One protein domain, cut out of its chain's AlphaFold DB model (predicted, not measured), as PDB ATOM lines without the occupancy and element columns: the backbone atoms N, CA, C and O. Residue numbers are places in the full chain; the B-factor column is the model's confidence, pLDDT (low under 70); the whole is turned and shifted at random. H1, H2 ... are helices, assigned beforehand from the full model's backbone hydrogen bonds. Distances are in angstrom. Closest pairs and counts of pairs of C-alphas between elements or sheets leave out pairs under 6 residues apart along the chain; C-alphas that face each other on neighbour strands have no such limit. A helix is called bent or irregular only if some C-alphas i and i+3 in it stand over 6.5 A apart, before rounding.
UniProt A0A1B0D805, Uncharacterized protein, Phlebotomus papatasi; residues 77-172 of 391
ATOM      1  N   ASN A  77      51.540 113.827 117.989       67.50
ATOM      2  CA  ASN A  77      51.608 112.497 117.399       67.50
ATOM      3  C   ASN A  77      50.371 111.647 117.712       67.50
ATOM      4  O   ASN A  77      49.941 110.872 116.854       67.50
ATOM      5  N   PHE A  78      49.783 111.776 118.902       71.44
ATOM      6  CA  PHE A  78      48.575 111.038 119.263       71.44
ATOM      7  C   PHE A  78      47.375 111.459 118.412       71.44
ATOM      8  O   PHE A  78      46.752 110.605 117.779       71.44
ATOM      9  N   HIS A  79      47.101 112.762 118.305       75.38
ATOM     10  CA  HIS A  79      45.971 113.253 117.513       75.38
ATOM     11  C   HIS A  79      46.098 112.913 116.026       75.38
ATOM     12  O   HIS A  79      45.116 112.524 115.394       75.38
ATOM     13  N   ILE A  80      47.305 112.969 115.460       76.94
ATOM     14  CA  ILE A  80      47.537 112.566 114.066       76.94
ATOM     15  C   ILE A  80      47.280 111.061 113.881       76.94
ATOM     16  O   ILE A  80      46.671 110.648 112.889       76.94
ATOM     17  N   LYS A  81      47.720 110.219 114.824       74.50
ATOM     18  CA  LYS A  81      47.468 108.766 114.795       74.50
ATOM     19  C   LYS A  81      45.976 108.460 114.938       74.50
ATOM     20  O   LYS A  81      45.442 107.649 114.183       74.50
ATOM     21  N   GLU A  82      45.294 109.140 115.848       79.50
ATOM     22  CA  GLU A  82      43.855 109.021 116.069       79.50
ATOM     23  C   GLU A  82      43.062 109.423 114.818       79.50
ATOM     24  O   GLU A  82      42.170 108.692 114.386       79.50
ATOM     25  N   GLN A  83      43.426 110.537 114.176       79.06
ATOM     26  CA  GLN A  83      42.817 110.976 112.921       79.06
ATOM     27  C   GLN A  83      43.019 109.955 111.797       79.06
ATOM     28  O   GLN A  83      42.080 109.692 111.048       79.06
ATOM     29  N   LYS A  84      44.194 109.319 111.698       76.25
ATOM     30  CA  LYS A  84      44.452 108.250 110.716       76.25
ATOM     31  C   LYS A  84      43.582 107.019 110.961       76.25
ATOM     32  O   LYS A  84      42.999 106.498 110.013       76.25
ATOM     33  N   VAL A  85      43.442 106.585 112.215       78.19
ATOM     34  CA  VAL A  85      42.568 105.458 112.581       78.19
ATOM     35  C   VAL A  85      41.098 105.802 112.330       78.19
ATOM     36  O   VAL A  85      40.379 105.002 111.732       78.19
ATOM     37  N   ARG A  86      40.643 107.006 112.704       80.44
ATOM     38  CA  ARG A  86      39.276 107.477 112.427       80.44
ATOM     39  C   ARG A  86      38.996 107.552 110.930       80.44
ATOM     40  O   ARG A  86      37.966 107.054 110.485       80.44
ATOM     41  N   ALA A  87      39.904 108.132 110.150       79.00
ATOM     42  CA  ALA A  87      39.767 108.220 108.700       79.00
ATOM     43  C   ALA A  87      39.726 106.827 108.054       79.00
ATOM     44  O   ALA A  87      38.874 106.568 107.203       79.00
ATOM     45  N   ALA A  88      40.588 105.910 108.504       69.75
ATOM     46  CA  ALA A  88      40.590 104.520 108.069       69.75
ATOM     47  C   ALA A  88      39.269 103.811 108.380       69.75
ATOM     48  O   ALA A  88      38.703 103.165 107.505       69.75
ATOM     49  N   LEU A  89      38.735 103.972 109.593       77.50
ATOM     50  CA  LEU A  89      37.481 103.346 110.002       77.50
ATOM     51  C   LEU A  89      36.283 103.916 109.228       77.50
ATOM     52  O   LEU A  89      35.463 103.164 108.709       77.50
ATOM     53  N   MET A  90      36.211 105.238 109.075       80.31
ATOM     54  CA  MET A  90      35.159 105.888 108.286       80.31
ATOM     55  C   MET A  90      35.185 105.424 106.823       80.31
ATOM     56  O   MET A  90      34.137 105.181 106.223       80.31
ATOM     57  N   LYS A  91      36.381 105.219 106.259       72.19
ATOM     58  CA  LYS A  91      36.566 104.692 104.901       72.19
ATOM     59  C   LYS A  91      36.265 103.191 104.806       72.19
ATOM     60  O   LYS A  91      35.667 102.751 103.826       72.19
ATOM     61  N   ALA A  92      36.577 102.416 105.843       69.88
ATOM     62  CA  ALA A  92      36.203 101.008 105.973       69.88
ATOM     63  C   ALA A  92      34.683 100.812 105.917       69.88
ATOM     64  O   ALA A  92      34.187  99.890 105.273       69.88
ATOM     65  N   TRP A  93      33.945 101.708 106.572       69.88
ATOM     66  CA  TRP A  93      32.487 101.665 106.652       69.88
ATOM     67  C   TRP A  93      31.802 102.115 105.358       69.88
ATOM     68  O   TRP A  93      30.639 101.773 105.133       69.88
ATOM     69  N   ALA A  94      32.517 102.831 104.485       75.69
ATOM     70  CA  ALA A  94      32.044 103.159 103.143       75.69
ATOM     71  C   ALA A  94      32.025 101.927 102.214       75.69
ATOM     72  O   ALA A  94      31.198 101.855 101.306       75.69
ATOM     73  N   ASN A  95      32.881 100.929 102.462       78.31
ATOM     74  CA  ASN A  95      32.931  99.687 101.691       78.31
ATOM     75  C   ASN A  95      31.881  98.680 102.186       78.31
ATOM     76  O   ASN A  95      31.922  98.241 103.332       78.31
ATOM     77  N   LEU A  96      30.974  98.239 101.305       74.81
ATOM     78  CA  LEU A  96      29.856  97.354 101.677       74.81
ATOM     79  C   LEU A  96      30.315  96.000 102.254       74.81
ATOM     80  O   LEU A  96      29.766  95.552 103.258       74.81
ATOM     81  N   LYS A  97      31.340  95.375 101.658       79.25
ATOM     82  CA  LYS A  97      31.885  94.078 102.111       79.25
ATOM     83  C   LYS A  97      32.573  94.186 103.479       79.25
ATOM     84  O   LYS A  97      32.313  93.380 104.366       79.25
ATOM     85  N   LEU A  98      33.399  95.217 103.681       79.56
ATOM     86  CA  LEU A  98      34.065  95.461 104.966       79.56
ATOM     87  C   LEU A  98      33.054  95.841 106.047       79.56
ATOM     88  O   LEU A  98      33.123  95.326 107.157       79.56
ATOM     89  N   ARG A  99      32.055  96.663 105.714       80.56
ATOM     90  CA  ARG A  99      30.966  97.024 106.624       80.56
ATOM     91  C   ARG A  99      30.182  95.808 107.120       80.56
ATOM     92  O   ARG A  99      29.809  95.792 108.287       80.56
ATOM     93  N   GLN A 100      29.936  94.803 106.276       82.19
ATOM     94  CA  GLN A 100      29.290  93.554 106.704       82.19
ATOM     95  C   GLN A 100      30.143  92.809 107.737       82.19
ATOM     96  O   GLN A 100      29.628  92.417 108.780       82.19
ATOM     97  N   LYS A 101      31.458  92.713 107.515       79.31
ATOM     98  CA  LYS A 101      32.390  92.102 108.474       79.31
ATOM     99  C   LYS A 101      32.503  92.888 109.777       79.31
ATOM    100  O   LYS A 101      32.439  92.305 110.853       79.31
ATOM    101  N   PHE A 102      32.543  94.215 109.711       81.00
ATOM    102  CA  PHE A 102      32.461  95.048 110.911       81.00
ATOM    103  C   PHE A 102      31.118  94.893 111.636       81.00
ATOM    104  O   PHE A 102      31.099  94.874 112.862       81.00
ATOM    105  N   ALA A 103      30.003  94.723 110.920       82.69
ATOM    106  CA  ALA A 103      28.697  94.476 111.531       82.69
ATOM    107  C   ALA A 103      28.624  93.119 112.253       82.69
ATOM    108  O   ALA A 103      27.997  93.041 113.306       82.69
ATOM    109  N   GLU A 104      29.294  92.087 111.732       85.31
ATOM    110  CA  GLU A 104      29.447  90.782 112.396       85.31
ATOM    111  C   GLU A 104      30.304  90.883 113.671       85.31
ATOM    112  O   GLU A 104      30.032  90.211 114.663       85.31
ATOM    113  N   ILE A 105      31.309  91.762 113.667       85.19
ATOM    114  CA  ILE A 105      32.273  91.929 114.764       85.19
ATOM    115  C   ILE A 105      31.771  92.904 115.846       85.19
ATOM    116  O   ILE A 105      32.159  92.796 117.008       85.19
ATOM    117  N   LEU A 106      30.872  93.837 115.523       80.25
ATOM    118  CA  LEU A 106      30.340  94.830 116.472       80.25
ATOM    119  C   LEU A 106      29.718  94.228 117.752       80.25
ATOM    120  O   LEU A 106      29.987  94.759 118.831       80.25
ATOM    121  N   PRO A 107      28.908  93.152 117.697       84.19
ATOM    122  CA  PRO A 107      28.414  92.480 118.898       84.19
ATOM    123  C   PRO A 107      29.544  91.942 119.779       84.19
ATOM    124  O   PRO A 107      29.487  92.088 120.995       84.19
ATOM    125  N   ILE A 108      30.594  91.387 119.165       84.44
ATOM    126  CA  ILE A 108      31.769  90.867 119.872       84.44
ATOM    127  C   ILE A 108      32.493  92.014 120.574       84.44
ATOM    128  O   ILE A 108      32.755  91.924 121.768       84.44
ATOM    129  N   LEU A 109      32.733  93.124 119.868       80.12
ATOM    130  CA  LEU A 109      33.380  94.317 120.425       80.12
ATOM    131  C   LEU A 109      32.647  94.873 121.652       80.12
ATOM    132  O   LEU A 109      33.297  95.353 122.578       80.12
ATOM    133  N   ARG A 110      31.311  94.787 121.680       82.31
ATOM    134  CA  ARG A 110      30.497  95.210 122.832       82.31
ATOM    135  C   ARG A 110      30.622  94.285 124.038       82.31
ATOM    136  O   ARG A 110      30.415  94.738 125.155       82.31
ATOM    137  N   MET A 111      30.937  93.012 123.815       81.62
ATOM    138  CA  MET A 111      31.106  92.018 124.876       81.62
ATOM    139  C   MET A 111      32.556  91.901 125.361       81.62
ATOM    140  O   MET A 111      32.810  91.161 126.309       81.62
ATOM    141  N   LEU A 112      33.503  92.616 124.737       78.38
ATOM    142  CA  LEU A 112      34.901  92.585 125.153       78.38
ATOM    143  C   LEU A 112      35.086  93.197 126.549       78.38
ATOM    144  O   LEU A 112      34.596  94.291 126.856       78.38
ATOM    145  N   SER A 113      35.877  92.517 127.377       85.31
ATOM    146  CA  SER A 113      36.308  93.029 128.676       85.31
ATOM    147  C   SER A 113      37.118  94.322 128.514       85.31
ATOM    148  O   SER A 113      37.649  94.616 127.441       85.31
ATOM    149  N   SER A 114      37.230  95.115 129.583       83.62
ATOM    150  CA  SER A 114      38.031  96.351 129.556       83.62
ATOM    151  C   SER A 114      39.475  96.079 129.095       83.62
ATOM    152  O   SER A 114      39.979  96.727 128.182       83.62
ATOM    153  N   GLN A 115      40.091  95.007 129.604       84.75
ATOM    154  CA  GLN A 115      41.450  94.601 129.229       84.75
ATOM    155  C   GLN A 115      41.568  94.188 127.751       84.75
ATOM    156  O   GLN A 115      42.542  94.538 127.084       84.75
ATOM    157  N   GLN A 116      40.567  93.480 127.216       84.88
ATOM    158  CA  GLN A 116      40.514  93.104 125.799       84.88
ATOM    159  C   GLN A 116      40.359  94.330 124.887       84.88
ATOM    160  O   GLN A 116      40.974  94.383 123.823       84.88
ATOM    161  N   ARG A 117      39.578  95.337 125.305       84.56
ATOM    162  CA  ARG A 117      39.409  96.597 124.562       84.56
ATOM    163  C   ARG A 117      40.700  97.411 124.514       84.56
ATOM    164  O   ARG A 117      41.053  97.907 123.446       84.56
ATOM    165  N   THR A 118      41.441  97.485 125.618       84.62
ATOM    166  CA  THR A 118      42.745  98.162 125.657       84.62
ATOM    167  C   THR A 118      43.770  97.462 124.769       84.62
ATOM    168  O   THR A 118      44.457  98.116 123.984       84.62
ATOM    169  N   ALA A 119      43.833  96.128 124.814       86.00
ATOM    170  CA  ALA A 119      44.718  95.368 123.934       86.00
ATOM    171  C   ALA A 119      44.338  95.517 122.456       86.00
ATOM    172  O   ALA A 119      45.217  95.684 121.614       86.00
ATOM    173  N   LEU A 120      43.041  95.540 122.134       86.56
ATOM    174  CA  LEU A 120      42.572  95.839 120.784       86.56
ATOM    175  C   LEU A 120      43.001  97.233 120.331       86.56
ATOM    176  O   LEU A 120      43.511  97.370 119.226       86.56
ATOM    177  N   ALA A 121      42.828  98.263 121.160       83.75
ATOM    178  CA  ALA A 121      43.223  99.626 120.816       83.75
ATOM    179  C   ALA A 121      44.739  99.735 120.576       83.75
ATOM    180  O   ALA A 121      45.180 100.334 119.589       83.75
ATOM    181  N   ALA A 122      45.539  99.090 121.425       84.25
ATOM    182  CA  ALA A 122      46.985  99.009 121.261       84.25
ATOM    183  C   ALA A 122      47.367  98.287 119.956       84.25
ATOM    184  O   ALA A 122      48.186  98.786 119.189       84.25
ATOM    185  N   LEU A 123      46.715  97.167 119.640       85.94
ATOM    186  CA  LEU A 123      46.991  96.402 118.424       85.94
ATOM    187  C   LEU A 123      46.534  97.116 117.157       85.94
ATOM    188  O   LEU A 123      47.296  97.198 116.200       85.94
ATOM    189  N   VAL A 124      45.333  97.691 117.152       86.12
ATOM    190  CA  VAL A 124      44.821  98.493 116.035       86.12
ATOM    191  C   VAL A 124      45.740  99.686 115.780       86.12
ATOM    192  O   VAL A 124      46.103  99.936 114.635       86.12
ATOM    193  N   SER A 125      46.165 100.405 116.822       82.62
ATOM    194  CA  SER A 125      47.050 101.565 116.652       82.62
ATOM    195  C   SER A 125      48.440 101.173 116.145       82.62
ATOM    196  O   SER A 125      48.987 101.856 115.275       82.62
ATOM    197  N   ALA A 126      48.993 100.058 116.627       81.88
ATOM    198  CA  ALA A 126      50.271  99.547 116.160       81.88
ATOM    199  C   ALA A 126      50.185  99.043 114.716       81.88
ATOM    200  O   ALA A 126      51.068  99.323 113.911       81.88
ATOM    201  N   GLN A 127      49.099  98.364 114.354       83.44
ATOM    202  CA  GLN A 127      48.906  97.823 113.018       83.44
ATOM    203  C   GLN A 127      48.570  98.891 111.973       83.44
ATOM    204  O   GLN A 127      49.154  98.889 110.892       83.44
ATOM    205  N   VAL A 128      47.681  99.839 112.271       80.56
ATOM    206  CA  VAL A 128      47.327 100.919 111.331       80.56
ATOM    207  C   VAL A 128      48.527 101.827 111.040       80.56
ATOM    208  O   VAL A 128      48.644 102.349 109.933       80.56
ATOM    209  N   ASN A 129      49.447 101.980 111.997       78.25
ATOM    210  CA  ASN A 129      50.681 102.748 111.813       78.25
ATOM    211  C   ASN A 129      51.878 101.904 111.342       78.25
ATOM    212  O   ASN A 129      52.932 102.467 111.033       78.25
ATOM    213  N   ALA A 130      51.753 100.576 111.280       77.12
ATOM    214  CA  ALA A 130      52.829  99.707 110.830       77.12
ATOM    215  C   ALA A 130      53.093  99.892 109.332       77.12
ATOM    216  O   ALA A 130      52.185  99.819 108.497       77.12
ATOM    217  N   LYS A 131      54.372 100.065 108.979       73.75
ATOM    218  CA  LYS A 131      54.824 100.031 107.582       73.75
ATOM    219  C   LYS A 131      54.485  98.662 106.960       73.75
ATOM    220  O   LYS A 131      54.509  97.656 107.676       73.75
ATOM    221  N   PRO A 132      54.171  98.590 105.652       66.19
ATOM    222  CA  PRO A 132      53.939  97.312 104.980       66.19
ATOM    223  C   PRO A 132      55.161  96.398 105.166       66.19
ATOM    224  O   PRO A 132      56.291  96.835 104.958       66.19
ATOM    225  N   GLY A 133      54.941  95.166 105.638       69.81
ATOM    226  CA  GLY A 133      56.007  94.209 105.971       69.81
ATOM    227  C   GLY A 133      56.522  94.242 107.419       69.81
ATOM    228  O   GLY A 133      57.267  93.346 107.801       69.81
ATOM    229  N   ARG A 134      56.111  95.212 108.254       74.38
ATOM    230  CA  ARG A 134      56.417  95.249 109.703       74.38
ATOM    231  C   ARG A 134      55.166  95.032 110.547       74.38
ATOM    232  O   ARG A 134      54.841  95.815 111.435       74.38
ATOM    233  N   GLU A 135      54.422  94.001 110.191       78.62
ATOM    234  CA  GLU A 135      53.137  93.681 110.801       78.62
ATOM    235  C   GLU A 135      53.364  92.915 112.095       78.62
ATOM    236  O   GLU A 135      54.285  92.102 112.196       78.62
ATOM    237  N   LEU A 136      52.527  93.187 113.093       76.69
ATOM    238  CA  LEU A 136      52.591  92.451 114.342       76.69
ATOM    239  C   LEU A 136      52.081  91.031 114.103       76.69
ATOM    240  O   LEU A 136      50.893  90.819 113.872       76.69
ATOM    241  N   ASN A 137      52.984  90.058 114.177       84.38
ATOM    242  CA  ASN A 137      52.618  88.648 114.130       84.38
ATOM    243  C   ASN A 137      52.023  88.201 115.467       84.38
ATOM    244  O   ASN A 137      52.369  88.731 116.523       84.38
ATOM    245  N   LEU A 138      51.198  87.150 115.445       81.75
ATOM    246  CA  LEU A 138      50.588  86.593 116.657       81.75
ATOM    247  C   LEU A 138      51.623  86.265 117.744       81.75
ATOM    248  O   LEU A 138      51.375  86.507 118.919       81.75
ATOM    249  N   ASN A 139      52.798  85.767 117.359       81.69
ATOM    250  CA  ASN A 139      53.875  85.445 118.300       81.69
ATOM    251  C   ASN A 139      54.473  86.700 118.958       81.69
ATOM    252  O   ASN A 139      54.788  86.682 120.142       81.69
ATOM    253  N   GLN A 140      54.565  87.806 118.218       81.94
ATOM    254  CA  GLN A 140      55.012  89.093 118.751       81.94
ATOM    255  C   GLN A 140      53.953  89.694 119.679       81.94
ATOM    256  O   GLN A 140      54.268  90.182 120.756       81.94
ATOM    257  N   VAL A 141      52.677  89.584 119.311       81.75
ATOM    258  CA  VAL A 141      51.562  90.005 120.168       81.75
ATOM    259  C   VAL A 141      51.522  89.199 121.466       81.75
ATOM    260  O   VAL A 141      51.328  89.769 122.536       81.75
ATOM    261  N   LYS A 142      51.777  87.890 121.407       83.19
ATOM    262  CA  LYS A 142      51.927  87.053 122.604       83.19
ATOM    263  C   LYS A 142      53.114  87.474 123.468       83.19
ATOM    264  O   LYS A 142      52.993  87.454 124.685       83.19
ATOM    265  N   SER A 143      54.220  87.918 122.868       82.31
ATOM    266  CA  SER A 143      55.347  88.470 123.633       82.31
ATOM    267  C   SER A 143      55.008  89.821 124.280       82.31
ATOM    268  O   SER A 143      55.490  90.095 125.371       82.31
ATOM    269  N   MET A 144      54.161  90.648 123.649       77.44
ATOM    270  CA  MET A 144      53.764  91.969 124.162       77.44
ATOM    271  C   MET A 144      52.711  91.904 125.273       77.44
ATOM    272  O   MET A 144      52.738  92.704 126.202       77.44
ATOM    273  N   PHE A 145      51.754  90.980 125.174       80.00
ATOM    274  CA  PHE A 145      50.632  90.891 126.112       80.00
ATOM    275  C   PHE A 145      50.715  89.679 127.045       80.00
ATOM    276  O   PHE A 145      49.857  89.552 127.920       80.00
ATOM    277  N   GLY A 146      51.717  88.811 126.881       79.00
ATOM    278  CA  GLY A 146      51.795  87.493 127.512       79.00
ATOM    279  C   GLY A 146      50.825  86.484 126.883       79.00
ATOM    280  O   GLY A 146      49.861  86.859 126.212       79.00
ATOM    281  N   ASP A 147      51.025  85.188 127.148       78.50
ATOM    282  CA  ASP A 147      50.138  84.087 126.713       78.50
ATOM    283  C   ASP A 147      48.815  84.037 127.511       78.50
ATOM    284  O   ASP A 147      48.345  82.997 127.985       78.50
ATOM    285  N   ARG A 148      48.176  85.194 127.675       77.12
ATOM    286  CA  ARG A 148      46.891  85.324 128.352       77.12
ATOM    287  C   ARG A 148      45.772  84.891 127.409       77.12
ATOM    288  O   ARG A 148      45.378  85.621 126.497       77.12
ATOM    289  N   LYS A 149      45.224  83.700 127.662       73.38
ATOM    290  CA  LYS A 149      44.050  83.157 126.951       73.38
ATOM    291  C   LYS A 149      42.827  84.072 127.084       73.38
ATOM    292  O   LYS A 149      42.011  84.142 126.170       73.38
ATOM    293  N   ASP A 150      42.771  84.832 128.174       74.50
ATOM    294  CA  ASP A 150      41.690  85.761 128.491       74.50
ATOM    295  C   ASP A 150      41.609  86.942 127.526       74.50
ATOM    296  O   ASP A 150      40.543  87.523 127.379       74.50
ATOM    297  N   LEU A 151      42.697  87.305 126.837       75.88
ATOM    298  CA  LEU A 151      42.676  88.431 125.903       75.88
ATOM    299  C   LEU A 151      42.220  88.048 124.494       75.88
ATOM    300  O   LEU A 151      42.072  88.934 123.659       75.88
ATOM    301  N   ILE A 152      41.979  86.755 124.233       82.62
ATOM    302  CA  ILE A 152      41.544  86.238 122.925       82.62
ATOM    303  C   ILE A 152      42.405  86.847 121.800       82.62
ATOM    304  O   ILE A 152      41.907  87.326 120.783       82.62
ATOM    305  N   LEU A 153      43.726  86.857 122.014       82.88
ATOM    306  CA  LEU A 153      44.693  87.560 121.163       82.88
ATOM    307  C   LEU A 153      44.568  87.240 119.664       82.88
ATOM    308  O   LEU A 153      44.689  88.181 118.883       82.88
ATOM    309  N   PRO A 154      44.283  85.993 119.227       83.56
ATOM    310  CA  PRO A 154      44.049  85.709 117.810       83.56
ATOM    311  C   PRO A 154      42.882  86.516 117.228       83.56
ATOM    312  O   PRO A 154      43.031  87.151 116.194       83.56
ATOM    313  N   LEU A 155      41.758  86.588 117.945       83.81
ATOM    314  CA  LEU A 155      40.576  87.331 117.507       83.81
ATOM    315  C   LEU A 155      40.846  88.838 117.472       83.81
ATOM    316  O   LEU A 155      40.467  89.527 116.530       83.81
ATOM    317  N   VAL A 156      41.513  89.359 118.500       85.69
ATOM    318  CA  VAL A 156      41.855  90.782 118.588       85.69
ATOM    319  C   VAL A 156      42.836  91.181 117.476       85.69
ATOM    320  O   VAL A 156      42.685  92.246 116.875       85.69
ATOM    321  N   LEU A 157      43.800  90.310 117.161       87.25
ATOM    322  CA  LEU A 157      44.739  90.483 116.055       87.25
ATOM    323  C   LEU A 157      44.024  90.470 114.697       87.25
ATOM    324  O   LEU A 157      44.311  91.327 113.863       87.25
ATOM    325  N   ASP A 158      43.078  89.555 114.486       86.25
ATOM    326  CA  ASP A 158      42.296  89.473 113.247       86.25
ATOM    327  C   ASP A 158      41.453  90.735 113.026       86.25
ATOM    328  O   ASP A 158      41.403  91.277 111.919       86.25
ATOM    329  N   ILE A 159      40.843  91.266 114.091       83.25
ATOM    330  CA  ILE A 159      40.097  92.529 114.032       83.25
ATOM    331  C   ILE A 159      41.042  93.695 113.720       83.25
ATOM    332  O   ILE A 159      40.712  94.545 112.892       83.25
ATOM    333  N   ALA A 160      42.225  93.739 114.336       83.94
ATOM    334  CA  ALA A 160      43.221  94.762 114.033       83.94
ATOM    335  C   ALA A 160      43.681  94.689 112.566       83.94
ATOM    336  O   ALA A 160      43.748  95.726 111.895       83.94
ATOM    337  N   ASN A 161      43.876  93.476 112.036       86.56
ATOM    338  CA  ASN A 161      44.273  93.248 110.647       86.56
ATOM    339  C   ASN A 161      43.172  93.700 109.682       86.56
ATOM    340  O   ASN A 161      43.460  94.337 108.668       86.56
ATOM    341  N   LEU A 162      41.902  93.450 110.022       83.25
ATOM    342  CA  LEU A 162      40.750  93.936 109.264       83.25
ATOM    343  C   LEU A 162      40.699  95.473 109.220       83.25
ATOM    344  O   LEU A 162      40.461  96.058 108.160       83.25
ATOM    345  N   VAL A 163      40.944  96.139 110.354       79.25
ATOM    346  CA  VAL A 163      40.984  97.612 110.433       79.25
ATOM    347  C   VAL A 163      42.146  98.172 109.615       79.25
ATOM    348  O   VAL A 163      41.967  99.134 108.867       79.25
ATOM    349  N   ARG A 164      43.324  97.550 109.692       80.62
ATOM    350  CA  ARG A 164      44.491  97.939 108.900       80.62
ATOM    351  C   ARG A 164      44.265  97.745 107.406       80.62
ATOM    352  O   ARG A 164      44.557  98.658 106.643       80.62
ATOM    353  N   PHE A 165      43.711  96.610 106.985       75.75
ATOM    354  CA  PHE A 165      43.355  96.373 105.586       75.75
ATOM    355  C   PHE A 165      42.428  97.470 105.071       75.75
ATOM    356  O   PHE A 165      42.628  97.998 103.982       75.75
ATOM    357  N   ALA A 166      41.448  97.878 105.872       73.06
ATOM    358  CA  ALA A 166      40.557  98.960 105.496       73.06
ATOM    359  C   ALA A 166      41.244 100.339 105.428       73.06
ATOM    360  O   ALA A 166      40.834 101.198 104.645       73.06
ATOM    361  N   ALA A 167      42.310 100.542 106.208       70.12
ATOM    362  CA  ALA A 167      43.169 101.719 106.132       70.12
ATOM    363  C   ALA A 167      44.037 101.726 104.857       70.12
ATOM    364  O   ALA A 167      44.168 102.760 104.199       70.12
ATOM    365  N   THR A 168      44.623 100.578 104.498       67.88
ATOM    366  CA  THR A 168      45.596 100.442 103.399       67.88
ATOM    367  C   THR A 168      44.953 100.223 102.030       67.88
ATOM    368  O   THR A 168      45.532 100.612 101.016       67.88
ATOM    369  N   THR A 169      43.721  99.705 101.964       60.44
ATOM    370  CA  THR A 169      42.945  99.544 100.713       60.44
ATOM    371  C   THR A 169      42.514 100.857 100.057       60.44
ATOM    372  O   THR A 169      41.769 100.848  99.079       60.44
ATOM    373  N   ALA A 170      43.058 101.999 100.486       52.09
ATOM    374  CA  ALA A 170      42.938 103.280  99.799       52.09
ATOM    375  C   ALA A 170      43.304 103.244  98.295       52.09
ATOM    376  O   ALA A 170      42.909 104.168  97.588       52.09
ATOM    377  N   HIS A 171      43.985 102.195  97.811       47.25
ATOM    378  CA  HIS A 171      44.384 102.032  96.408       47.25
ATOM    379  C   HIS A 171      43.943 100.728  95.721       47.25
ATOM    380  O   HIS A 171      44.291 100.530  94.561       47.25
ATOM    381  N   HIS A 172      43.199  99.832  96.378       43.66
ATOM    382  CA  HIS A 172      42.776  98.581  95.733       43.66
ATOM    383  C   HIS A 172      41.373  98.719  95.151       43.66
ATOM    384  O   HIS A 172      40.415  99.072  95.841       43.66
TER     385      HIS A 172
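AT A GLANCE: This is residues 77 to 172 of the 391 residues of an uncharacterized protein of Phlebotomus papatasi (UniProt A0A1B0D805). The core is the pair H3 and H5, running the same way, with H1 laid across the later part of both. H2 runs opposite ways to H3 and H5, making a loose triangle with them, and short H4 packs on the first residues of H5. The printed part has 96 residues with five named helices, H1 to H5 in order, and no named strand; the class is all helix. It is compact, with a radius of gyration of the C-alphas of 13.1 A, and rounded, spanning 35 by 29 by 24 A.

IN THESE COORDINATES: H1, residues 77 to 94, begins with C-alpha 77 at (51.608, 112.497, 117.399) and is 25.9 A long. H2, residues 96 to 111, is 23.8 A long, with a kink of 33 degrees near residue 105; it is only just irregular, C-alphas 104 and 107 being 6.8 A apart. H3, residues 114 to 128, is 21.0 A long. H4 is residues 138 to 145. H5, residues 153 to 171, is 28.7 A long and ends with C-alpha 171 at (44.384, 102.032, 96.408); it is irregular, C-alphas 168 and 171 being 7.3 A apart.

HOW THE PARTS SIT: The hubs are H1 and H5, touching three helices each. Residues 85 to 92 of H1 touch residues 163 to 168 of H5, about perpendicular at 81 degrees; the closest C-alphas, of Ala 88 and Ala 167, are 4.3 A apart. H1 and H2 touch only at the corner, C-alphas 93 and 99 at 4.9 A. H3 and H5 touch at a shallow tilt of 34 degrees, only just short of steep; the closest C-alphas, 124 and 160, are 4.5 A apart. H4 touches H5 at a steep tilt of 67 degrees, closest at C-alphas 138 and 154, 6.7 A. Helix packing is mostly crossed: of the 4 pairs of helices that touch and are given a tilt, leaving out those that touch only at the corner or at their ends, 1 is at a shallow tilt. H4 is apart from H1 and H2. Every O i to N i+4 pair is within hydrogen-bond range in H1, H3 and H4, against 10 of 12 in H2 and 13 of 15 in H5.

THE WHOLE: The C-alphas farthest apart, of Arg 148 and His 171, are 36.1 A apart. The printed part has no cut, and no link is long. Mean pLDDT of the printed part is 78.4; residues 77, 88, 92 to 93, 132 to 133 and 168 to 172 are under 70.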